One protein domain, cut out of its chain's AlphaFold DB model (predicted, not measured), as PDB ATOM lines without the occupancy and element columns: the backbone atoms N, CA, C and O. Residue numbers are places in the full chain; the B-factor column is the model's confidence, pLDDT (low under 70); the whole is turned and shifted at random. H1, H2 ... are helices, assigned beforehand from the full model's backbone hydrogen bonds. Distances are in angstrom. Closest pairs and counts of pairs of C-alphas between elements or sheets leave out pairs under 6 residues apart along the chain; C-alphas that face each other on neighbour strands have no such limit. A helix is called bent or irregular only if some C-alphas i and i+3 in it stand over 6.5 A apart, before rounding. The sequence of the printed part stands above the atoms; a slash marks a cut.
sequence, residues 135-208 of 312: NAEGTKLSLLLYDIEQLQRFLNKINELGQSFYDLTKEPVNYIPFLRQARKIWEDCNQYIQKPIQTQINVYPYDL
ATOM      1  N   ASN A 135     -29.442  37.549 209.450       97.94
ATOM      2  CA  ASN A 135     -27.985  37.697 209.452       97.94
ATOM      3  C   ASN A 135     -27.274  36.334 209.404       97.94
ATOM      4  O   ASN A 135     -26.317  36.156 208.643       97.94
ATOM      5  N   ALA A 136     -27.748  35.358 210.184       97.75
ATOM      6  CA  ALA A 136     -27.223  33.995 210.163       97.75
ATOM      7  C   ALA A 136     -27.461  33.315 208.805       97.75
ATOM      8  O   ALA A 136     -26.545  32.697 208.259       97.75
ATOM      9  N   GLU A 137     -28.657  33.463 208.234       97.75
ATOM     10  CA  GLU A 137     -28.994  32.963 206.899       97.75
ATOM     11  C   GLU A 137     -28.089  33.586 205.833       97.75
ATOM     12  O   GLU A 137     -27.428  32.861 205.090       97.75
ATOM     13  N   GLY A 138     -27.994  34.916 205.795       97.38
ATOM     14  CA  GLY A 138     -27.177  35.639 204.824       97.38
ATOM     15  C   GLY A 138     -25.702  35.244 204.887       97.38
ATOM     16  O   GLY A 138     -25.072  35.024 203.851       97.38
ATOM     17  N   THR A 139     -25.159  35.069 206.094       97.44
ATOM     18  CA  THR A 139     -23.773  34.608 206.287       97.44
ATOM     19  C   THR A 139     -23.569  33.212 205.697       97.44
ATOM     20  O   THR A 139     -22.621  32.982 204.947       97.44
ATOM     21  N   LYS A 140     -24.486  32.279 205.976       97.44
ATOM     22  CA  LYS A 140     -24.421  30.900 205.470       97.44
ATOM     23  C   LYS A 140     -24.594  30.813 203.959       97.44
ATOM     24  O   LYS A 140     -23.835  30.104 203.303       97.44
ATOM     25  N   LEU A 141     -25.553  31.551 203.403       97.88
ATOM     26  CA  LEU A 141     -25.740  31.641 201.957       97.88
ATOM     27  C   LEU A 141     -24.496  32.219 201.279       97.88
ATOM     28  O   LEU A 141     -24.078  31.696 200.253       97.88
ATOM     29  N   SER A 142     -23.861  33.233 201.872       97.56
ATOM     30  CA  SER A 142     -22.622  33.809 201.331       97.56
ATOM     31  C   SER A 142     -21.487  32.784 201.267       97.56
ATOM     32  O   SER A 142     -20.773  32.731 200.268       97.56
ATOM     33  N   LEU A 143     -21.346  31.937 202.294       96.38
ATOM     34  CA  LEU A 143     -20.363  30.847 202.292       96.38
ATOM     35  C   LEU A 143     -20.654  29.827 201.184       96.38
ATOM     36  O   LEU A 143     -19.770  29.503 200.398       96.38
ATOM     37  N   LEU A 144     -21.908  29.379 201.068       97.06
ATOM     38  CA  LEU A 144     -22.304  28.428 200.026       97.06
ATOM     39  C   LEU A 144     -22.115  29.001 198.615       97.06
ATOM     40  O   LEU A 144     -21.666  28.294 197.715       97.06
ATOM     41  N   LEU A 145     -22.432  30.281 198.410       97.38
ATOM     42  CA  LEU A 145     -22.222  30.963 197.133       97.38
ATOM     43  C   LEU A 145     -20.737  31.068 196.779       97.38
ATOM     44  O   LEU A 145     -20.375  30.850 195.625       97.38
ATOM     45  N   TYR A 146     -19.882  31.354 197.763       96.44
ATOM     46  CA  TYR A 146     -18.436  31.345 197.571       96.44
ATOM     47  C   TYR A 146     -17.934  29.959 197.143       96.44
ATOM     48  O   TYR A 146     -17.186  29.857 196.169       96.44
ATOM     49  N   ASP A 147     -18.385  28.893 197.807       96.00
ATOM     50  CA  ASP A 147     -17.999  27.519 197.464       96.00
ATOM     51  C   ASP A 147     -18.465  27.139 196.051       96.00
ATOM     52  O   ASP A 147     -17.691  26.576 195.270       96.00
ATOM     53  N   ILE A 148     -19.696  27.513 195.679       97.00
ATOM     54  CA  ILE A 148     -20.217  27.346 194.315       97.00
ATOM     55  C   ILE A 148     -19.322  28.065 193.306       97.00
ATOM     56  O   ILE A 148     -18.939  27.469 192.299       97.00
ATOM     57  N   GLU A 149     -18.962  29.323 193.562       97.38
ATOM     58  CA  GLU A 149     -18.124  30.100 192.653       97.38
ATOM     59  C   GLU A 149     -16.733  29.472 192.495       97.38
ATOM     60  O   GLU A 149     -16.220  29.365 191.376       97.38
ATOM     61  N   GLN A 150     -16.121  29.011 193.591       94.81
ATOM     62  CA  GLN A 150     -14.855  28.289 193.522       94.81
ATOM     63  C   GLN A 150     -15.003  27.044 192.644       94.81
ATOM     64  O   GLN A 150     -14.276  26.912 191.659       94.81
ATOM     65  N   LEU A 151     -15.973  26.172 192.933       95.94
ATOM     66  CA  LEU A 151     -16.200  24.943 192.168       95.94
ATOM     67  C   LEU A 151     -16.466  25.217 190.681       95.94
ATOM     68  O   LEU A 151     -15.901  24.535 189.825       95.94
ATOM     69  N   GLN A 152     -17.245  26.250 190.353       97.44
ATOM     70  CA  GLN A 152     -17.489  26.671 188.971       97.44
ATOM     71  C   GLN A 152     -16.206  27.127 188.273       97.44
ATOM     72  O   GLN A 152     -15.944  26.715 187.144       97.44
ATOM     73  N   ARG A 153     -15.364  27.930 188.936       96.31
ATOM     74  CA  ARG A 153     -14.062  28.345 188.383       96.31
ATOM     75  C   ARG A 153     -13.164  27.141 188.106       96.31
ATOM     76  O   ARG A 153     -12.486  27.117 187.084       96.31
ATOM     77  N   PHE A 154     -13.147  26.149 188.993       95.69
ATOM     78  CA  PHE A 154     -12.403  24.908 188.776       95.69
ATOM     79  C   PHE A 154     -12.939  24.110 187.586       95.69
ATOM     80  O   PHE A 154     -12.160  23.707 186.724       95.69
ATOM     81  N   LEU A 155     -14.257  23.923 187.518       97.19
ATOM     82  CA  LEU A 155     -14.922  23.202 186.438       97.19
ATOM     83  C   LEU A 155     -14.671  23.868 185.080       97.19
ATOM     84  O   LEU A 155     -14.328  23.184 184.120       97.19
ATOM     85  N   ASN A 156     -14.753  25.198 185.012       97.81
ATOM     86  CA  ASN A 156     -14.471  25.950 183.789       97.81
ATOM     87  C   ASN A 156     -13.035  25.728 183.308       97.81
ATOM     88  O   ASN A 156     -12.835  25.445 182.134       97.81
ATOM     89  N   LYS A 157     -12.043  25.754 184.207       96.56
ATOM     90  CA  LYS A 157     -10.643  25.492 183.834       96.56
ATOM     91  C   LYS A 157     -10.412  24.060 183.353       96.56
ATOM     92  O   LYS A 157      -9.656  23.852 182.410       96.56
ATOM     93  N   ILE A 158     -11.066  23.073 183.972       96.81
ATOM     94  CA  ILE A 158     -11.012  21.677 183.508       96.81
ATOM     95  C   ILE A 158     -11.620  21.566 182.104       96.81
ATOM     96  O   ILE A 158     -11.032  20.933 181.230       96.81
ATOM     97  N   ASN A 159     -12.755  22.223 181.865       97.75
ATOM     98  CA  ASN A 159     -13.397  22.242 180.554       97.75
ATOM     99  C   ASN A 159     -12.543  22.959 179.502       97.75
ATOM    100  O   ASN A 159     -12.430  22.463 178.389       97.75
ATOM    101  N   GLU A 160     -11.908  24.083 179.844       97.38
ATOM    102  CA  GLU A 160     -10.973  24.797 178.966       97.38
ATOM    103  C   GLU A 160      -9.772  23.921 178.587       97.38
ATOM    104  O   GLU A 160      -9.395  23.869 177.417       97.38
ATOM    105  N   LEU A 161      -9.199  23.182 179.547       97.12
ATOM    106  CA  LEU A 161      -8.130  22.214 179.277       97.12
ATOM    107  C   LEU A 161      -8.605  21.080 178.365       97.12
ATOM    108  O   LEU A 161      -7.918  20.736 177.402       97.12
ATOM    109  N   GLY A 162      -9.788  20.526 178.643       96.44
ATOM    110  CA  GLY A 162     -10.410  19.502 177.809       96.44
ATOM    111  C   GLY A 162     -10.640  20.002 176.384       96.44
ATOM    112  O   GLY A 162     -10.240  19.340 175.430       96.44
ATOM    113  N   GLN A 163     -11.200  21.202 176.233       97.00
ATOM    114  CA  GLN A 163     -11.434  21.833 174.938       97.00
ATOM    115  C   GLN A 163     -10.120  22.088 174.197       97.00
ATOM    116  O   GLN A 163     -10.008  21.730 173.030       97.00
ATOM    117  N   SER A 164      -9.093  22.609 174.878       95.94
ATOM    118  CA  SER A 164      -7.766  22.804 174.287       95.94
ATOM    119  C   SER A 164      -7.165  21.489 173.789       95.94
ATOM    120  O   SER A 164      -6.511  21.475 172.747       95.94
ATOM    121  N   PHE A 165      -7.364  20.386 174.511       96.75
ATOM    122  CA  PHE A 165      -6.927  19.067 174.066       96.75
ATOM    123  C   PHE A 165      -7.725  18.591 172.843       96.75
ATOM    124  O   PHE A 165      -7.127  18.139 171.861       96.75
ATOM    125  N   TYR A 166      -9.054  18.730 172.865       96.44
ATOM    126  CA  TYR A 166      -9.919  18.356 171.744       96.44
ATOM    127  C   TYR A 166      -9.615  19.165 170.480       96.44
ATOM    128  O   TYR A 166      -9.531  18.590 169.400       96.44
ATOM    129  N   ASP A 167      -9.378  20.470 170.597       95.44
ATOM    130  CA  ASP A 167      -9.065  21.336 169.459       95.44
ATOM    131  C   ASP A 167      -7.724  20.963 168.807       95.44
ATOM    132  O   ASP A 167      -7.604  20.980 167.583       95.44
ATOM    133  N   LEU A 168      -6.728  20.565 169.607       94.62
ATOM    134  CA  LEU A 168      -5.427  20.093 169.114       94.62
ATOM    135  C   LEU A 168      -5.482  18.689 168.494       94.62
ATOM    136  O   LEU A 168      -4.594  18.334 167.717       94.62
ATOM    137  N   THR A 169      -6.490  17.887 168.844       94.25
ATOM    138  CA  THR A 169      -6.655  16.498 168.376       94.25
ATOM    139  C   THR A 169      -7.775  16.331 167.348       94.25
ATOM    140  O   THR A 169      -7.994  15.226 166.853       94.25
ATOM    141  N   LYS A 170      -8.462  17.417 166.982       94.19
ATOM    142  CA  LYS A 170      -9.528  17.424 165.978       94.19
ATOM    143  C   LYS A 170      -8.976  17.133 164.581       94.19
ATOM    144  O   LYS A 170      -7.926  17.639 164.194       94.19
ATOM    145  N   GLU A 171      -9.708  16.338 163.805       89.75
ATOM    146  CA  GLU A 171      -9.306  15.989 162.441       89.75
ATOM    147  C   GLU A 171      -9.481  17.154 161.441       89.75
ATOM    148  O   GLU A 171     -10.486  17.873 161.513       89.75
ATOM    149  N   PRO A 172      -8.554  17.318 160.467       85.81
ATOM    150  CA  PRO A 172      -7.310  16.557 160.296       85.81
ATOM    151  C   PRO A 172      -6.257  16.920 161.358       85.81
ATOM    152  O   PRO A 172      -5.966  18.094 161.586       85.81
ATOM    153  N   VAL A 173      -5.666  15.901 161.990       89.25
ATOM    154  CA  VAL A 173      -4.777  16.086 163.147       89.25
ATOM    155  C   VAL A 173      -3.467  16.750 162.727       89.25
ATOM    156  O   VAL A 173      -2.704  16.205 161.928       89.25
ATOM    157  N   ASN A 174      -3.167  17.910 163.313       88.94
ATOM    158  CA  ASN A 174      -1.864  18.549 163.177       88.94
ATOM    159  C   ASN A 174      -0.980  18.205 164.384       88.94
ATOM    160  O   ASN A 174      -1.145  18.747 165.476       88.94
ATOM    161  N   TYR A 175      -0.013  17.311 164.178       93.00
ATOM    162  CA  TYR A 175       0.835  16.786 165.252       93.00
ATOM    163  C   TYR A 175       1.777  17.834 165.873       93.00
ATOM    164  O   TYR A 175       2.131  17.721 167.046       93.00
ATOM    165  N   ILE A 176       2.187  18.865 165.122       94.50
ATOM    166  CA  ILE A 176       3.217  19.817 165.577       94.50
ATOM    167  C   ILE A 176       2.710  20.719 166.725       94.50
ATOM    168  O   ILE A 176       3.375  20.768 167.765       94.50
ATOM    169  N   PRO A 177       1.560  21.421 166.610       93.88
ATOM    170  CA  PRO A 177       1.002  22.213 167.708       93.88
ATOM    171  C   PRO A 177       0.729  21.387 168.963       93.88
ATOM    172  O   PRO A 177       1.008  21.856 170.068       93.88
ATOM    173  N   PHE A 178       0.243  20.152 168.789       95.56
ATOM    174  CA  PHE A 178      -0.019  19.236 169.894       95.56
ATOM    175  C   PHE A 178       1.260  18.910 170.667       95.56
ATOM    176  O   PHE A 178       1.331  19.188 171.860       95.56
ATOM    177  N   LEU A 179       2.307  18.402 170.002       95.19
ATOM    178  CA  LEU A 179       3.560  18.020 170.667       95.19
ATOM    179  C   LEU A 179       4.219  19.195 171.404       95.19
ATOM    180  O   LEU A 179       4.807  19.005 172.469       95.19
ATOM    181  N   ARG A 180       4.080  20.422 170.882       95.94
ATOM    182  CA  ARG A 180       4.595  21.635 171.535       95.94
ATOM    183  C   ARG A 180       3.846  21.979 172.830       95.94
ATOM    184  O   ARG A 180       4.465  22.502 173.753       95.94
ATOM    185  N   GLN A 181       2.538  21.720 172.900       96.62
ATOM    186  CA  GLN A 181       1.693  22.062 174.055       96.62
ATOM    187  C   GLN A 181       1.457  20.887 175.014       96.62
ATOM    188  O   GLN A 181       1.093  21.114 176.167       96.62
ATOM    189  N   ALA A 182       1.713  19.650 174.581       96.06
ATOM    190  CA  ALA A 182       1.396  18.426 175.315       96.06
ATOM    191  C   ALA A 182       1.983  18.404 176.731       96.06
ATOM    192  O   ALA A 182       1.289  18.045 177.679       96.06
ATOM    193  N   ARG A 183       3.238  18.847 176.897       96.94
ATOM    194  CA  ARG A 183       3.875  18.920 178.219       96.94
ATOM    195  C   ARG A 183       3.132  19.868 179.159       96.94
ATOM    196  O   ARG A 183       2.898  19.508 180.305       96.94
ATOM    197  N   LYS A 184       2.741  21.047 178.669       96.50
ATOM    198  CA  LYS A 184       2.010  22.036 179.463       96.50
ATOM    199  C   LYS A 184       0.635  21.500 179.869       96.50
ATOM    200  O   LYS A 184       0.305  21.535 181.044       96.50
ATOM    201  N   ILE A 185      -0.120  20.937 178.921       96.62
ATOM    202  CA  ILE A 185      -1.436  20.333 179.196       96.62
ATOM    203  C   ILE A 185      -1.303  19.217 180.241       96.62
ATOM    204  O   ILE A 185      -2.113  19.130 181.156       96.62
ATOM    205  N   TRP A 186      -0.262  18.387 180.146       97.50
ATOM    206  CA  TRP A 186       0.008  17.335 181.125       97.50
ATOM    207  C   TRP A 186       0.349  17.881 182.519       97.50
ATOM    208  O   TRP A 186      -0.146  17.365 183.522       97.50
ATOM    209  N   GLU A 187       1.187  18.916 182.602       97.69
ATOM    210  CA  GLU A 187       1.513  19.598 183.860       97.69
ATOM    211  C   GLU A 187       0.253  20.218 184.491       97.69
ATOM    212  O   GLU A 187      -0.011  19.981 185.672       97.69
ATOM    213  N   ASP A 188      -0.574  20.902 183.693       96.88
ATOM    214  CA  ASP A 188      -1.846  21.482 184.129       96.88
ATOM    215  C   ASP A 188      -2.818  20.386 184.619       96.88
ATOM    216  O   ASP A 188      -3.386  20.497 185.707       96.88
ATOM    217  N   CYS A 189      -2.958  19.272 183.887       97.12
ATOM    218  CA  CYS A 189      -3.766  18.122 184.311       97.12
ATOM    219  C   CYS A 189      -3.312  17.569 185.666       97.12
ATOM    220  O   CYS A 189      -4.136  17.380 186.561       97.12
ATOM    221  N   ASN A 190      -2.008  17.347 185.850       97.12
ATOM    222  CA  ASN A 190      -1.479  16.862 187.126       97.12
ATOM    223  C   ASN A 190      -1.735  17.851 188.264       97.12
ATOM    224  O   ASN A 190      -2.069  17.425 189.370       97.12
ATOM    225  N   GLN A 191      -1.636  19.156 187.997       96.81
ATOM    226  CA  GLN A 191      -1.938  20.183 188.988       96.81
ATOM    227  C   GLN A 191      -3.394  20.093 189.470       96.81
ATOM    228  O   GLN A 191      -3.638  20.155 190.676       96.81
ATOM    229  N   TYR A 192      -4.363  19.932 188.561       94.94
ATOM    230  CA  TYR A 192      -5.776  19.820 188.943       94.94
ATOM    231  C   TYR A 192      -6.119  18.473 189.585       94.94
ATOM    232  O   TYR A 192      -6.926  18.456 190.509       94.94
ATOM    233  N   ILE A 193      -5.479  17.376 189.169       95.62
ATOM    234  CA  ILE A 193      -5.653  16.050 189.790       95.62
ATOM    235  C   ILE A 193      -5.167  16.055 191.244       95.62
ATOM    236  O   ILE A 193      -5.807  15.473 192.117       95.62
ATOM    237  N   GLN A 194      -4.036  16.707 191.515       96.19
ATOM    238  CA  GLN A 194      -3.461  16.760 192.861       96.19
ATOM    239  C   GLN A 194      -4.194  17.729 193.791       96.19
ATOM    240  O   GLN A 194      -4.027  17.648 195.009       96.19
ATOM    241  N   LYS A 195      -4.979  18.668 193.250       94.88
ATOM    242  CA  LYS A 195      -5.652  19.681 194.059       94.88
ATOM    243  C   LYS A 195      -6.850  19.053 194.790       94.88
ATOM    244  O   LYS A 195      -7.793  18.620 194.132       94.88
ATOM    245  N   PRO A 196      -6.852  19.011 196.136       93.62
ATOM    246  CA  PRO A 196      -7.937  18.389 196.882       93.62
ATOM    247  C   PRO A 196      -9.233  19.191 196.719       93.62
ATOM    248  O   PRO A 196      -9.228  20.421 196.801       93.62
ATOM    249  N   ILE A 197     -10.344  18.482 196.518       93.12
ATOM    250  CA  ILE A 197     -11.691  19.056 196.475       93.12
ATOM    251  C   ILE A 197     -12.345  18.810 197.831       93.12
ATOM    252  O   ILE A 197     -12.353  17.682 198.330       93.12
ATOM    253  N   GLN A 198     -12.900  19.861 198.430       90.50
ATOM    254  CA  GLN A 198     -13.711  19.716 199.633       90.50
ATOM    255  C   GLN A 198     -15.022  19.018 199.261       90.50
ATOM    256  O   GLN A 198     -15.821  19.543 198.492       90.50
ATOM    257  N   THR A 199     -15.218  17.805 199.772       91.12
ATOM    258  CA  THR A 199     -16.414  16.990 199.508       91.12
ATOM    259  C   THR A 199     -17.512  17.197 200.545       91.12
ATOM    260  O   THR A 199     -18.670  16.873 200.290       91.12
ATOM    261  N   GLN A 200     -17.158  17.717 201.719       93.06
ATOM    262  CA  GLN A 200     -18.082  17.938 202.822       93.06
ATOM    263  C   GLN A 200     -18.542  19.394 202.832       93.06
ATOM    264  O   GLN A 200     -17.726  20.310 202.889       93.06
ATOM    265  N   ILE A 201     -19.859  19.587 202.796       93.56
ATOM    266  CA  ILE A 201     -20.496  20.890 202.981       93.56
ATOM    267  C   ILE A 201     -20.731  21.063 204.483       93.56
ATOM    268  O   ILE A 201     -21.531  20.337 205.066       93.56
ATOM    269  N   ASN A 202     -20.039  22.021 205.102       92.56
ATOM    270  CA  ASN A 202     -20.059  22.246 206.557       92.56
ATOM    271  C   ASN A 202     -21.177  23.196 207.026       92.56
ATOM    272  O   ASN A 202     -21.119  23.718 208.137       92.56
ATOM    273  N   VAL A 203     -22.171  23.468 206.182       95.19
ATOM    274  CA  VAL A 203     -23.264  24.402 206.474       95.19
ATOM    275  C   VAL A 203     -24.579  23.642 206.431       95.19
ATOM    276  O   VAL A 203     -24.951  23.111 205.383       95.19
ATOM    277  N   TYR A 204     -25.302  23.623 207.552       95.06
ATOM    278  CA  TYR A 204     -26.571  22.913 207.660       95.06
ATOM    279  C   TYR A 204     -27.724  23.855 208.037       95.06
ATOM    280  O   TYR A 204     -27.534  24.863 208.731       95.06
ATOM    281  N   PRO A 205     -28.971  23.521 207.644       92.88
ATOM    282  CA  PRO A 205     -30.148  24.281 208.066       92.88
ATOM    283  C   PRO A 205     -30.320  24.323 209.591       92.88
ATOM    284  O   PRO A 205     -30.868  25.277 210.135       92.88
ATOM    285  N   TYR A 206     -29.848  23.290 210.293       93.44
ATOM    286  CA  TYR A 206     -30.025  23.150 211.737       93.44
ATOM    287  C   TYR A 206     -29.152  24.083 212.573       93.44
ATOM    288  O   TYR A 206     -29.521  24.334 213.715       93.44
ATOM    289  N   ASP A 207     -28.070  24.636 212.018       92.00
ATOM    290  CA  ASP A 207     -27.253  25.635 212.722       92.00
ATOM    291  C   ASP A 207     -27.820  27.062 212.575       92.00
ATOM    292  O   ASP A 207     -27.116  28.030 212.847       92.00
ATOM    293  N   LEU A 208     -29.031  27.234 212.031       95.69
ATOM    294  CA  LEU A 208     -29.736  28.514 212.121       95.69
ATOM    295  C   LEU A 208     -30.266  28.704 213.550       95.69
ATOM    296  O   LEU A 208     -30.698  27.724 214.165       95.69
TER     297      LEU A 208
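AT A GLANCE: This is residues 135 to 208 of the 312 residues of the protein "B box-type domain-containing protein" of Ichthyophthirius multifiliis (strain G5) (UniProt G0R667). This is a long, slender helical hairpin with one full-length arm, H1, and a shorter arm, H2, that folds back along the last part of H1; an extended tail, residues 195 to 208, then runs back toward the end where H1 begins. The turn at the other end of the rod, residues 170 to 175, stands free. The printed part has 74 residues with two named helices, H1 then H2, and no named strand: the class is all helix. The whole is extended, with a radius of gyration of the C-alphas of 18.5 A and spans of 57 by 21 by 13 A.

HOW THE PARTS SIT: Begin with the longest helix, H1, residues 135 to 169, and look from it to H2, residues 175 to 194. They touch, H1 with residues 158 to 169 alone, and the closest C-alphas are those of Leu 168 and Phe 178, 5.5 A apart. Their lines stand at a shallow tilt of 27 degrees, and they run opposite ways, a helical hairpin joined by a tight link of 5 residues. Near residue 182 you will find a kink of 44 degrees in H2. H2 is irregular, with C-alphas 180 and 183 7.3 A apart, and its line is a rough one. In the backbone of H1 every O i to N i+4 pair is within hydrogen-bond range; in H2 14 of 16 are.

IN THESE COORDINATES: Find C-alpha 135 at (-27.985, 37.697, 209.452); from there H1 runs 50.9 A to C-alpha 169 at (-6.655, 16.498, 168.376). H2 begins at C-alpha 175 and runs 27.9 A to C-alpha 194 at (-3.461, 16.760, 192.861).

THE WHOLE: The two C-alphas farthest apart are those of Pro 172 and Leu 208, 57.7 A, while those of Asn 135 and Leu 208, the first and last printed, are 9.7 A apart. The printed part has no cut. Its mean pLDDT is 95.4, and no printed residue is under 70.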